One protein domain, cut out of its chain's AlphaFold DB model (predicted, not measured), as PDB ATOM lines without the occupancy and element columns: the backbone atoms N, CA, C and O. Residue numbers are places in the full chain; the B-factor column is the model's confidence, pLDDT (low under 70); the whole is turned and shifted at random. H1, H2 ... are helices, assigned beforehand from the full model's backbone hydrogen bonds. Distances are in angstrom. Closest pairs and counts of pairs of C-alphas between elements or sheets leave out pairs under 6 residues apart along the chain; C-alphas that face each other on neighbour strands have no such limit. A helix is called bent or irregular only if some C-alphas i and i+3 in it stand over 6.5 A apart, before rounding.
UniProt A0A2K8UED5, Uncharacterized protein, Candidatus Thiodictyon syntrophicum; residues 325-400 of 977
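Overview. This is residues 325 to 400 of the 977 residues of an uncharacterized protein of Candidatus Thiodictyon syntrophicum (UniProt A0A2K8UED5). The two long helices, H1 and H5, make a V: the last residues of H1 meet the first residues of H5, and from there the two spread apart. H5 is the core piece, with H4 packed on it on one side of the V, the very short H2 on the other side, and the equally short H3 on the later part of H5, near the open end of the V. The printed part has 76 residues with five named helices, in the order H1, H2, H3, H4, H5, and no named strand; the class is all helix, with 51 of the 76 residues in the helices. The whole is compact, with a radius of gyration of the C-alphas of 11.5 A, and rounded, spanning 28 by 24 by 22 A.

Along the chain. The longest helix by residues is H1, residues 328 to 345, 18 residues and 24.5 A from first to last C-alpha. It begins at C-alpha 328, at (111.471, 120.555, 128.666), and ends at C-alpha 345, at (127.228, 126.042, 146.539). It has a kink of 31 degrees near residue 335, and it is irregular, but only just: C-alphas 336 and 339 are 6.7 A apart. H5, residues 381 to 397, has 17 residues and measures 24.6 A; its last C-alpha, of Leu 397, is at (121.568, 130.876, 119.437). H4, residues 365 to 372, measures 10.4 A. The two short helices are H2, residues 351 to 354, with 5.0 A, and H3, residues 357 to 360, with 5.5 A.

Arrangement. H1 touches H5 with its residues 340 to 345 alone, against residues 381 to 386 of H5. The closest C-alphas are those of Ala 343 and Gly 382, 4.5 A apart. The two run opposite ways at a steep tilt of 39 degrees. H5 is the hub, touching the four other helices, and its centre is the nearest to the mean of the C-alphas, at 6.3 A. Next along it, residues 385 to 389 touch H2, with the closest C-alphas, those of Ser 352 and Ala 389, 5.4 A apart. Residues 387 to 391 of H5 touch H4; the closest C-alphas are those of Ile 372 and Gln 387, at 5.8 A, and the two helices run opposite ways at a steep tilt of 51 degrees. Residues 390 to 397 of H5 touch H3, where the C-alphas of Pro 357 and Ala 393 are the closest, at 4.4 A. H1 and H4 are close but not clearly touching, with the C-alphas of Gly 332 and His 367 the closest, at 7.3 A; they run the same way at a shallow tilt of 17 degrees. H1 and H3 are apart, as are H2 and H4, while H2 and H3 meet only through their link. Every O i to N i+4 pair is within hydrogen-bond range in H4 and H5, against 11 of 14 in H1; H2 and H3 are too short for such a pair.

Size, cuts and confidence. The two C-alphas farthest apart are those of Ala 325 and Glu 377, at 33.9 A, and the first and last printed C-alphas, of Ala 325 and Thr 400, are 25.1 A apart. The printed part has no cut. The links H1 to H2, H2 to H3 and H3 to H4 are tight, and the link of 8 residues from H4 to H5 is short; no link is long. The mean pLDDT of the printed part is 95.0, and no printed residue is under 70.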
ATOM      1  N   ALA A 325     117.241 114.042 128.158       92.56
ATOM      2  CA  ALA A 325     116.476 112.920 127.617       92.56
ATOM      3  C   ALA A 325     114.976 113.006 127.968       92.56
ATOM      4  O   ALA A 325     114.144 112.545 127.192       92.56
ATOM      5  N   GLY A 326     114.624 113.614 129.109       92.50
ATOM      6  CA  GLY A 326     113.244 113.759 129.593       92.50
ATOM      7  C   GLY A 326     112.456 114.953 129.030       92.50
ATOM      8  O   GLY A 326     111.263 115.083 129.316       92.50
ATOM      9  N   GLY A 327     113.086 115.836 128.250       93.06
ATOM     10  CA  GLY A 327     112.442 116.995 127.618       93.06
ATOM     11  C   GLY A 327     112.271 118.218 128.533       93.06
ATOM     12  O   GLY A 327     112.805 118.276 129.641       93.06
ATOM     13  N   ALA A 328     111.504 119.213 128.069       94.12
ATOM     14  CA  ALA A 328     111.471 120.555 128.666       94.12
ATOM     15  C   ALA A 328     111.032 120.592 130.140       94.12
ATOM     16  O   ALA A 328     111.602 121.346 130.925       94.12
ATOM     17  N   ALA A 329     110.075 119.753 130.551       94.50
ATOM     18  CA  ALA A 329     109.626 119.689 131.945       94.50
ATOM     19  C   ALA A 329     110.741 119.208 132.894       94.50
ATOM     20  O   ALA A 329     110.947 119.784 133.966       94.50
ATOM     21  N   HIS A 330     111.509 118.195 132.481       95.56
ATOM     22  CA  HIS A 330     112.642 117.695 133.258       95.56
ATOM     23  C   HIS A 330     113.789 118.711 133.287       95.56
ATOM     24  O   HIS A 330     114.353 118.950 134.352       95.56
ATOM     25  N   CYS A 331     114.085 119.367 132.159       97.06
ATOM     26  CA  CYS A 331     115.038 120.479 132.101       97.06
ATOM     27  C   CYS A 331     114.633 121.639 133.024       97.06
ATOM     28  O   CYS A 331     115.470 122.162 133.756       97.06
ATOM     29  N   GLY A 332     113.347 122.000 133.052       95.69
ATOM     30  CA  GLY A 332     112.812 123.028 133.944       95.69
ATOM     31  C   GLY A 332     112.992 122.684 135.421       95.69
ATOM     32  O   GLY A 332     113.481 123.516 136.187       95.69
ATOM     33  N   SER A 333     112.661 121.447 135.808       95.50
ATOM     34  CA  SER A 333     112.864 120.954 137.177       95.50
ATOM     35  C   SER A 333     114.347 120.900 137.554       95.50
ATOM     36  O   SER A 333     114.718 121.358 138.635       95.50
ATOM     37  N   LEU A 334     115.210 120.410 136.656       96.50
ATOM     38  CA  LEU A 334     116.658 120.390 136.865       96.50
ATOM     39  C   LEU A 334     117.196 121.807 137.098       96.50
ATOM     40  O   LEU A 334     117.953 122.023 138.042       96.50
ATOM     41  N   PHE A 335     116.798 122.769 136.262       97.12
ATOM     42  CA  PHE A 335     117.235 124.154 136.392       97.12
ATOM     43  C   PHE A 335     116.824 124.745 137.743       97.12
ATOM     44  O   PHE A 335     117.686 125.176 138.508       97.12
ATOM     45  N   ALA A 336     115.528 124.692 138.062       93.94
ATOM     46  CA  ALA A 336     114.974 125.317 139.257       93.94
ATOM     47  C   ALA A 336     115.469 124.673 140.563       93.94
ATOM     48  O   ALA A 336     115.791 125.386 141.511       93.94
ATOM     49  N   ASN A 337     115.542 123.338 140.611       92.38
ATOM     50  CA  ASN A 337     115.778 122.609 141.858       92.38
ATOM     51  C   ASN A 337     117.243 122.203 142.061       92.38
ATOM     52  O   ASN A 337     117.677 122.019 143.199       92.38
ATOM     53  N   TYR A 338     118.014 122.051 140.978       94.44
ATOM     54  CA  TYR A 338     119.357 121.475 141.048       94.44
ATOM     55  C   TYR A 338     120.452 122.431 140.568       94.44
ATOM     56  O   TYR A 338     121.370 122.700 141.339       94.44
ATOM     57  N   LEU A 339     120.369 122.985 139.350       96.75
ATOM     58  CA  LEU A 339     121.446 123.833 138.807       96.75
ATOM     59  C   LEU A 339     121.646 125.103 139.637       96.75
ATOM     60  O   LEU A 339     122.779 125.420 139.983       96.75
ATOM     61  N   LEU A 340     120.560 125.776 140.032       95.81
ATOM     62  CA  LEU A 340     120.646 126.951 140.908       95.81
ATOM     63  C   LEU A 340     121.226 126.611 142.287       95.81
ATOM     64  O   LEU A 340     121.999 127.387 142.841       95.81
ATOM     65  N   THR A 341     120.886 125.444 142.835       95.88
ATOM     66  CA  THR A 341     121.438 124.973 144.112       95.88
ATOM     67  C   THR A 341     122.941 124.719 144.001       95.88
ATOM     68  O   THR A 341     123.690 125.140 144.877       95.88
ATOM     69  N   GLN A 342     123.393 124.089 142.911       95.44
ATOM     70  CA  GLN A 342     124.819 123.868 142.650       95.44
ATOM     71  C   GLN A 342     125.566 125.190 142.435       95.44
ATOM     72  O   GLN A 342     126.594 125.409 143.064       95.44
ATOM     73  N   ALA A 343     125.008 126.110 141.646       96.06
ATOM     74  CA  ALA A 343     125.588 127.431 141.401       96.06
ATOM     75  C   ALA A 343     125.759 128.267 142.681       96.06
ATOM     76  O   ALA A 343     126.704 129.036 142.799       96.06
ATOM     77  N   ARG A 344     124.873 128.100 143.671       96.12
ATOM     78  CA  ARG A 344     125.021 128.753 144.983       96.12
ATOM     79  C   ARG A 344     126.077 128.103 145.867       96.12
ATOM     80  O   ARG A 344     126.641 128.779 146.721       96.12
ATOM     81  N   ALA A 345     126.300 126.799 145.709       94.75
ATOM     82  CA  ALA A 345     127.228 126.042 146.539       94.75
ATOM     83  C   ALA A 345     128.693 126.223 146.109       94.75
ATOM     84  O   ALA A 345     129.587 126.091 146.941       94.75
ATOM     85  N   THR A 346     128.946 126.500 144.828       93.00
ATOM     86  CA  THR A 346     130.300 126.608 144.273       93.00
ATOM     87  C   THR A 346     130.332 127.468 143.010       93.00
ATOM     88  O   THR A 346     129.425 127.420 142.178       93.00
ATOM     89  N   ASP A 347     131.397 128.251 142.862       90.88
ATOM     90  CA  ASP A 347     131.696 129.093 141.701       90.88
ATOM     91  C   ASP A 347     132.586 128.406 140.654       90.88
ATOM     92  O   ASP A 347     132.840 128.969 139.594       90.88
ATOM     93  N   GLN A 348     133.010 127.166 140.912       92.06
ATOM     94  CA  GLN A 348     133.957 126.429 140.068       92.06
ATOM     95  C   GLN A 348     133.286 125.565 138.993       92.06
ATOM     96  O   GLN A 348     133.969 124.878 138.238       92.06
ATOM     97  N   VAL A 349     131.952 125.559 138.896       92.44
ATOM     98  CA  VAL A 349     131.276 124.715 137.900       92.44
ATOM     99  C   VAL A 349     131.562 125.239 136.484       92.44
ATOM    100  O   VAL A 349     131.199 126.375 136.168       92.44
ATOM    101  N   PRO A 350     132.118 124.414 135.575       93.62
ATOM    102  CA  PRO A 350     132.407 124.824 134.205       93.62
ATOM    103  C   PRO A 350     131.136 124.774 133.336       93.62
ATOM    104  O   PRO A 350     130.993 123.927 132.448       93.62
ATOM    105  N   TRP A 351     130.179 125.669 133.604       95.06
ATOM    106  CA  TRP A 351     128.832 125.661 133.010       95.06
ATOM    107  C   TRP A 351     128.825 125.578 131.481       95.06
ATOM    108  O   TRP A 351     128.060 124.798 130.912       95.06
ATOM    109  N   SER A 352     129.703 126.335 130.824       92.62
ATOM    110  CA  SER A 352     129.827 126.394 129.365       92.62
ATOM    111  C   SER A 352     130.383 125.106 128.742       92.62
ATOM    112  O   SER A 352     130.039 124.776 127.607       92.62
ATOM    113  N   ALA A 353     131.197 124.340 129.476       91.38
ATOM    114  CA  ALA A 353     131.652 123.016 129.041       91.38
ATOM    115  C   ALA A 353     130.584 121.935 129.295       91.38
ATOM    116  O   ALA A 353     130.436 120.990 128.512       91.38
ATOM    117  N   LEU A 354     129.821 122.088 130.381       92.38
ATOM    118  CA  LEU A 354     128.806 121.137 130.827       92.38
ATOM    119  C   LEU A 354     127.531 121.170 129.963       92.38
ATOM    120  O   LEU A 354     127.000 120.111 129.600       92.38
ATOM    121  N   ILE A 355     127.041 122.369 129.624       94.94
ATOM    122  CA  ILE A 355     125.778 122.592 128.907       94.94
ATOM    123  C   ILE A 355     126.069 123.390 127.634       94.94
ATOM    124  O   ILE A 355     126.487 124.546 127.692       94.94
ATOM    125  N   ARG A 356     125.858 122.769 126.466       92.81
ATOM    126  CA  ARG A 356     126.079 123.439 125.175       92.81
ATOM    127  C   ARG A 356     125.017 124.512 124.935       92.81
ATOM    128  O   ARG A 356     123.901 124.347 125.424       92.81
ATOM    129  N   PRO A 357     125.300 125.522 124.092       93.81
ATOM    130  CA  PRO A 357     124.282 126.449 123.602       93.81
ATOM    131  C   PRO A 357     122.994 125.730 123.168       93.81
ATOM    132  O   PRO A 357     121.945 125.973 123.747       93.81
ATOM    133  N   ASP A 358     123.085 124.722 122.297       94.31
ATOM    134  CA  ASP A 358     121.911 123.967 121.816       94.31
ATOM    135  C   ASP A 358     121.173 123.168 122.906       94.31
ATOM    136  O   ASP A 358     119.985 122.875 122.769       94.31
ATOM    137  N   ASP A 359     121.855 122.796 123.996       95.12
ATOM    138  CA  ASP A 359     121.205 122.118 125.119       95.12
ATOM    139  C   ASP A 359     120.266 123.088 125.855       95.12
ATOM    140  O   ASP A 359     119.189 122.677 126.291       95.12
ATOM    141  N   TRP A 360     120.635 124.374 125.950       95.88
ATOM    142  CA  TRP A 360     119.826 125.413 126.597       95.88
ATOM    143  C   TRP A 360     118.494 125.660 125.891       95.88
ATOM    144  O   TRP A 360     117.500 125.941 126.558       95.88
ATOM    145  N   ALA A 361     118.422 125.453 124.575       93.81
ATOM    146  CA  ALA A 361     117.171 125.553 123.822       93.81
ATOM    147  C   ALA A 361     116.100 124.545 124.291       93.81
ATOM    148  O   ALA A 361     114.908 124.756 124.072       93.81
ATOM    149  N   ARG A 362     116.498 123.454 124.969       95.12
ATOM    150  CA  ARG A 362     115.565 122.459 125.533       95.12
ATOM    151  C   ARG A 362     114.968 122.872 126.876       95.12
ATOM    152  O   ARG A 362     114.012 122.242 127.327       95.12
ATOM    153  N   PHE A 363     115.535 123.875 127.539       97.00
ATOM    154  CA  PHE A 363     115.028 124.363 128.815       97.00
ATOM    155  C   PHE A 363     113.849 125.325 128.591       97.00
ATOM    156  O   PHE A 363     113.782 125.979 127.547       97.00
ATOM    157  N   PRO A 364     112.916 125.437 129.556       95.56
ATOM    158  CA  PRO A 364     111.840 126.424 129.490       95.56
ATOM    159  C   PRO A 364     112.408 127.843 129.395       95.56
ATOM    160  O   PRO A 364     113.086 128.311 130.314       95.56
ATOM    161  N   GLN A 365     112.162 128.513 128.268       94.56
ATOM    162  CA  GLN A 365     112.771 129.811 127.958       94.56
ATOM    163  C   GLN A 365     112.371 130.891 128.967       94.56
ATOM    164  O   GLN A 365     113.193 131.719 129.344       94.56
ATOM    165  N   ASP A 366     111.150 130.837 129.495       93.69
ATOM    166  CA  ASP A 366     110.660 131.761 130.516       93.69
ATOM    167  C   ASP A 366     111.474 131.691 131.822       93.69
ATOM    168  O   ASP A 366     111.770 132.726 132.426       93.69
ATOM    169  N   HIS A 367     111.897 130.492 132.239       93.94
ATOM    170  CA  HIS A 367     112.762 130.306 133.405       93.94
ATOM    171  C   HIS A 367     114.166 130.875 133.164       93.94
ATOM    172  O   HIS A 367     114.706 131.561 134.038       93.94
ATOM    173  N   LEU A 368     114.742 130.618 131.984       96.19
ATOM    174  CA  LEU A 368     116.071 131.118 131.624       96.19
ATOM    175  C   LEU A 368     116.074 132.646 131.522       96.19
ATOM    176  O   LEU A 368     116.919 133.292 132.139       96.19
ATOM    177  N   ILE A 369     115.095 133.229 130.820       96.19
ATOM    178  CA  ILE A 369     114.964 134.680 130.648       96.19
ATOM    179  C   ILE A 369     114.816 135.362 132.011       96.19
ATOM    180  O   ILE A 369     115.550 136.304 132.306       96.19
ATOM    181  N   ARG A 370     113.940 134.861 132.897       94.81
ATOM    182  CA  ARG A 370     113.799 135.413 134.260       94.81
ATOM    183  C   ARG A 370     115.112 135.392 135.041       94.81
ATOM    184  O   ARG A 370     115.366 136.316 135.809       94.81
ATOM    185  N   PHE A 371     115.938 134.362 134.858       96.88
ATOM    186  CA  PHE A 371     117.236 134.262 135.520       96.88
ATOM    187  C   PHE A 371     118.293 135.192 134.900       96.88
ATOM    188  O   PHE A 371     118.990 135.887 135.639       96.88
ATOM    189  N   ILE A 372     118.374 135.282 133.568       97.31
ATOM    190  CA  ILE A 372     119.261 136.222 132.853       97.31
ATOM    191  C   ILE A 372     118.946 137.676 133.231       97.31
ATOM    192  O   ILE A 372     119.851 138.505 133.299       97.31
ATOM    193  N   LEU A 373     117.680 137.984 133.518       96.81
ATOM    194  CA  LEU A 373     117.230 139.310 133.940       96.81
ATOM    195  C   LEU A 373     117.452 139.606 135.439       96.81
ATOM    196  O   LEU A 373     117.201 140.727 135.880       96.81
ATOM    197  N   ARG A 374     117.923 138.657 136.261       95.94
ATOM    198  CA  ARG A 374     118.302 138.969 137.655       95.94
ATOM    199  C   ARG A 374     119.484 139.941 137.664       95.94
ATOM    200  O   ARG A 374     120.427 139.770 136.900       95.94
ATOM    201  N   ALA A 375     119.421 140.944 138.535       93.81
ATOM    202  CA  ALA A 375     120.521 141.880 138.732       93.81
ATOM    203  C   ALA A 375     121.717 141.182 139.393       93.81
ATOM    204  O   ALA A 375     121.524 140.324 140.259       93.81
ATOM    205  N   ASP A 376     122.926 141.582 139.007       92.12
ATOM    206  CA  ASP A 376     124.176 140.930 139.404       92.12
ATOM    207  C   ASP A 376     124.376 140.952 140.931       92.12
ATOM    208  O   ASP A 376     124.850 139.979 141.509       92.12
ATOM    209  N   GLU A 377     123.910 142.002 141.624       92.88
ATOM    210  CA  GLU A 377     124.017 142.110 143.090       92.88
ATOM    211  C   GLU A 377     123.178 141.074 143.847       92.88
ATOM    212  O   GLU A 377     123.386 140.848 145.038       92.88
ATOM    213  N   ALA A 378     122.196 140.466 143.177       92.88
ATOM    214  CA  ALA A 378     121.332 139.447 143.756       92.88
ATOM    215  C   ALA A 378     121.839 138.020 143.495       92.88
ATOM    216  O   ALA A 378     121.118 137.067 143.813       92.88
ATOM    217  N   LEU A 379     123.010 137.856 142.870       96.00
ATOM    218  CA  LEU A 379     123.586 136.562 142.515       96.00
ATOM    219  C   LEU A 379     124.758 136.217 143.433       96.00
ATOM    220  O   LEU A 379     125.612 137.047 143.732       96.00
ATOM    221  N   SER A 380     124.823 134.953 143.844       96.69
ATOM    222  CA  SER A 380     126.082 134.379 144.333       96.69
ATOM    223  C   SER A 380     127.127 134.317 143.201       96.69
ATOM    224  O   SER A 380     126.737 134.282 142.031       96.69
ATOM    225  N   PRO A 381     128.440 134.246 143.502       96.88
ATOM    226  CA  PRO A 381     129.478 134.162 142.469       96.88
ATOM    227  C   PRO A 381     129.237 133.046 141.439       96.88
ATOM    228  O   PRO A 381     129.291 133.299 140.237       96.88
ATOM    229  N   GLY A 382     128.857 131.842 141.879       96.44
ATOM    230  CA  GLY A 382     128.561 130.738 140.962       96.44
ATOM    231  C   GLY A 382     127.246 130.886 140.187       96.44
ATOM    232  O   GLY A 382     127.174 130.451 139.035       96.44
ATOM    233  N   GLU A 383     126.225 131.556 140.743       97.50
ATOM    234  CA  GLU A 383     125.047 131.981 139.963       97.50
ATOM    235  C   GLU A 383     125.433 133.016 138.896       97.50
ATOM    236  O   GLU A 383     124.889 132.962 137.795       97.50
ATOM    237  N   GLY A 384     126.387 133.907 139.188       97.25
ATOM    238  CA  GLY A 384     126.973 134.827 138.212       97.25
ATOM    239  C   GLY A 384     127.642 134.080 137.056       97.25
ATOM    240  O   GLY A 384     127.320 134.334 135.896       97.25
ATOM    241  N   CYS A 385     128.482 133.081 137.352       96.88
ATOM    242  CA  CYS A 385     129.091 132.221 136.330       96.88
ATOM    243  C   CYS A 385     128.041 131.487 135.475       96.88
ATOM    244  O   CYS A 385     128.187 131.396 134.254       96.88
ATOM    245  N   LEU A 386     126.965 130.985 136.095       97.62
ATOM    246  CA  LEU A 386     125.851 130.360 135.373       97.62
ATOM    247  C   LEU A 386     125.123 131.371 134.476       97.62
ATOM    248  O   LEU A 386     124.754 131.044 133.348       97.62
ATOM    249  N   GLN A 387     124.921 132.598 134.960       97.44
ATOM    250  CA  GLN A 387     124.257 133.656 134.205       97.44
ATOM    251  C   GLN A 387     125.079 134.079 132.985       97.44
ATOM    252  O   GLN A 387     124.505 134.239 131.912       97.44
ATOM    253  N   VAL A 388     126.404 134.188 133.120       96.62
ATOM    254  CA  VAL A 388     127.317 134.446 131.992       96.62
ATOM    255  C   VAL A 388     127.217 133.328 130.952       96.62
ATOM    256  O   VAL A 388     126.977 133.605 129.782       96.62
ATOM    257  N   ALA A 389     127.286 132.059 131.373       96.62
ATOM    258  CA  ALA A 389     127.172 130.930 130.447       96.62
ATOM    259  C   ALA A 389     125.825 130.898 129.695       96.62
ATOM    260  O   ALA A 389     125.771 130.490 128.533       96.62
ATOM    261  N   LEU A 390     124.739 131.333 130.342       97.19
ATOM    262  CA  LEU A 390     123.422 131.477 129.717       97.19
ATOM    263  C   LEU A 390     123.357 132.646 128.730       97.19
ATOM    264  O   LEU A 390     122.796 132.484 127.649       97.19
ATOM    265  N   VAL A 391     123.927 133.799 129.085       97.19
ATOM    266  CA  VAL A 391     124.026 134.965 128.194       97.19
ATOM    267  C   VAL A 391     124.782 134.586 126.920       97.19
ATOM    268  O   VAL A 391     124.242 134.753 125.826       97.19
ATOM    269  N   ASP A 392     125.954 133.962 127.059       96.06
ATOM    270  CA  ASP A 392     126.762 133.488 125.931       96.06
ATOM    271  C   ASP A 392     125.989 132.495 125.049       96.06
ATOM    272  O   ASP A 392     126.059 132.538 123.817       96.06
ATOM    273  N   ALA A 393     125.238 131.578 125.669       96.12
ATOM    274  CA  ALA A 393     124.415 130.618 124.944       96.12
ATOM    275  C   ALA A 393     123.302 131.304 124.141       96.12
ATOM    276  O   ALA A 393     123.115 130.975 122.968       96.12
ATOM    277  N   PHE A 394     122.603 132.276 124.735       96.88
ATOM    278  CA  PHE A 394     121.559 133.043 124.054       96.88
ATOM    279  C   PHE A 394     122.121 133.827 122.864       96.88
ATOM    280  O   PHE A 394     121.502 133.822 121.799       96.88
ATOM    281  N   GLN A 395     123.314 134.420 123.002       95.38
ATOM    282  CA  GLN A 395     123.961 135.162 121.914       95.38
ATOM    283  C   GLN A 395     124.288 134.246 120.733       95.38
ATOM    284  O   GLN A 395     123.995 134.581 119.586       95.38
ATOM    285  N   ARG A 396     124.838 133.055 121.007       95.00
ATOM    286  CA  ARG A 396     125.174 132.068 119.966       95.00
ATOM    287  C   ARG A 396     123.944 131.498 119.266       95.00
ATOM    288  O   ARG A 396     124.014 131.205 118.076       95.00
ATOM    289  N   LEU A 397     122.841 131.338 119.993       94.38
ATOM    290  CA  LEU A 397     121.568 130.876 119.437       94.38
ATOM    291  C   LEU A 397     120.776 131.988 118.730       94.38
ATOM    292  O   LEU A 397     119.750 131.692 118.122       94.38
ATOM    293  N   GLY A 398     121.196 133.255 118.838       94.12
ATOM    294  CA  GLY A 398     120.425 134.400 118.343       94.12
ATOM    295  C   GLY A 398     119.059 134.552 119.029       94.12
ATOM    296  O   GLY A 398     118.113 135.040 118.416       94.12
ATOM    297  N   SER A 399     118.931 134.084 120.273       94.56
ATOM    298  CA  SER A 399     117.691 134.180 121.054       94.56
ATOM    299  C   SER A 399     117.558 135.567 121.689       94.56
ATOM    300  O   SER A 399     118.559 136.136 122.122       94.56
ATOM    301  N   THR A 400     116.337 136.107 121.784       94.69
ATOM    302  CA  THR A 400     116.092 137.428 122.393       94.69
ATOM    303  C   THR A 400     115.389 137.330 123.748       94.69
ATOM    304  O   THR A 400     114.721 136.345 124.064       94.69
TER     305      THR A 400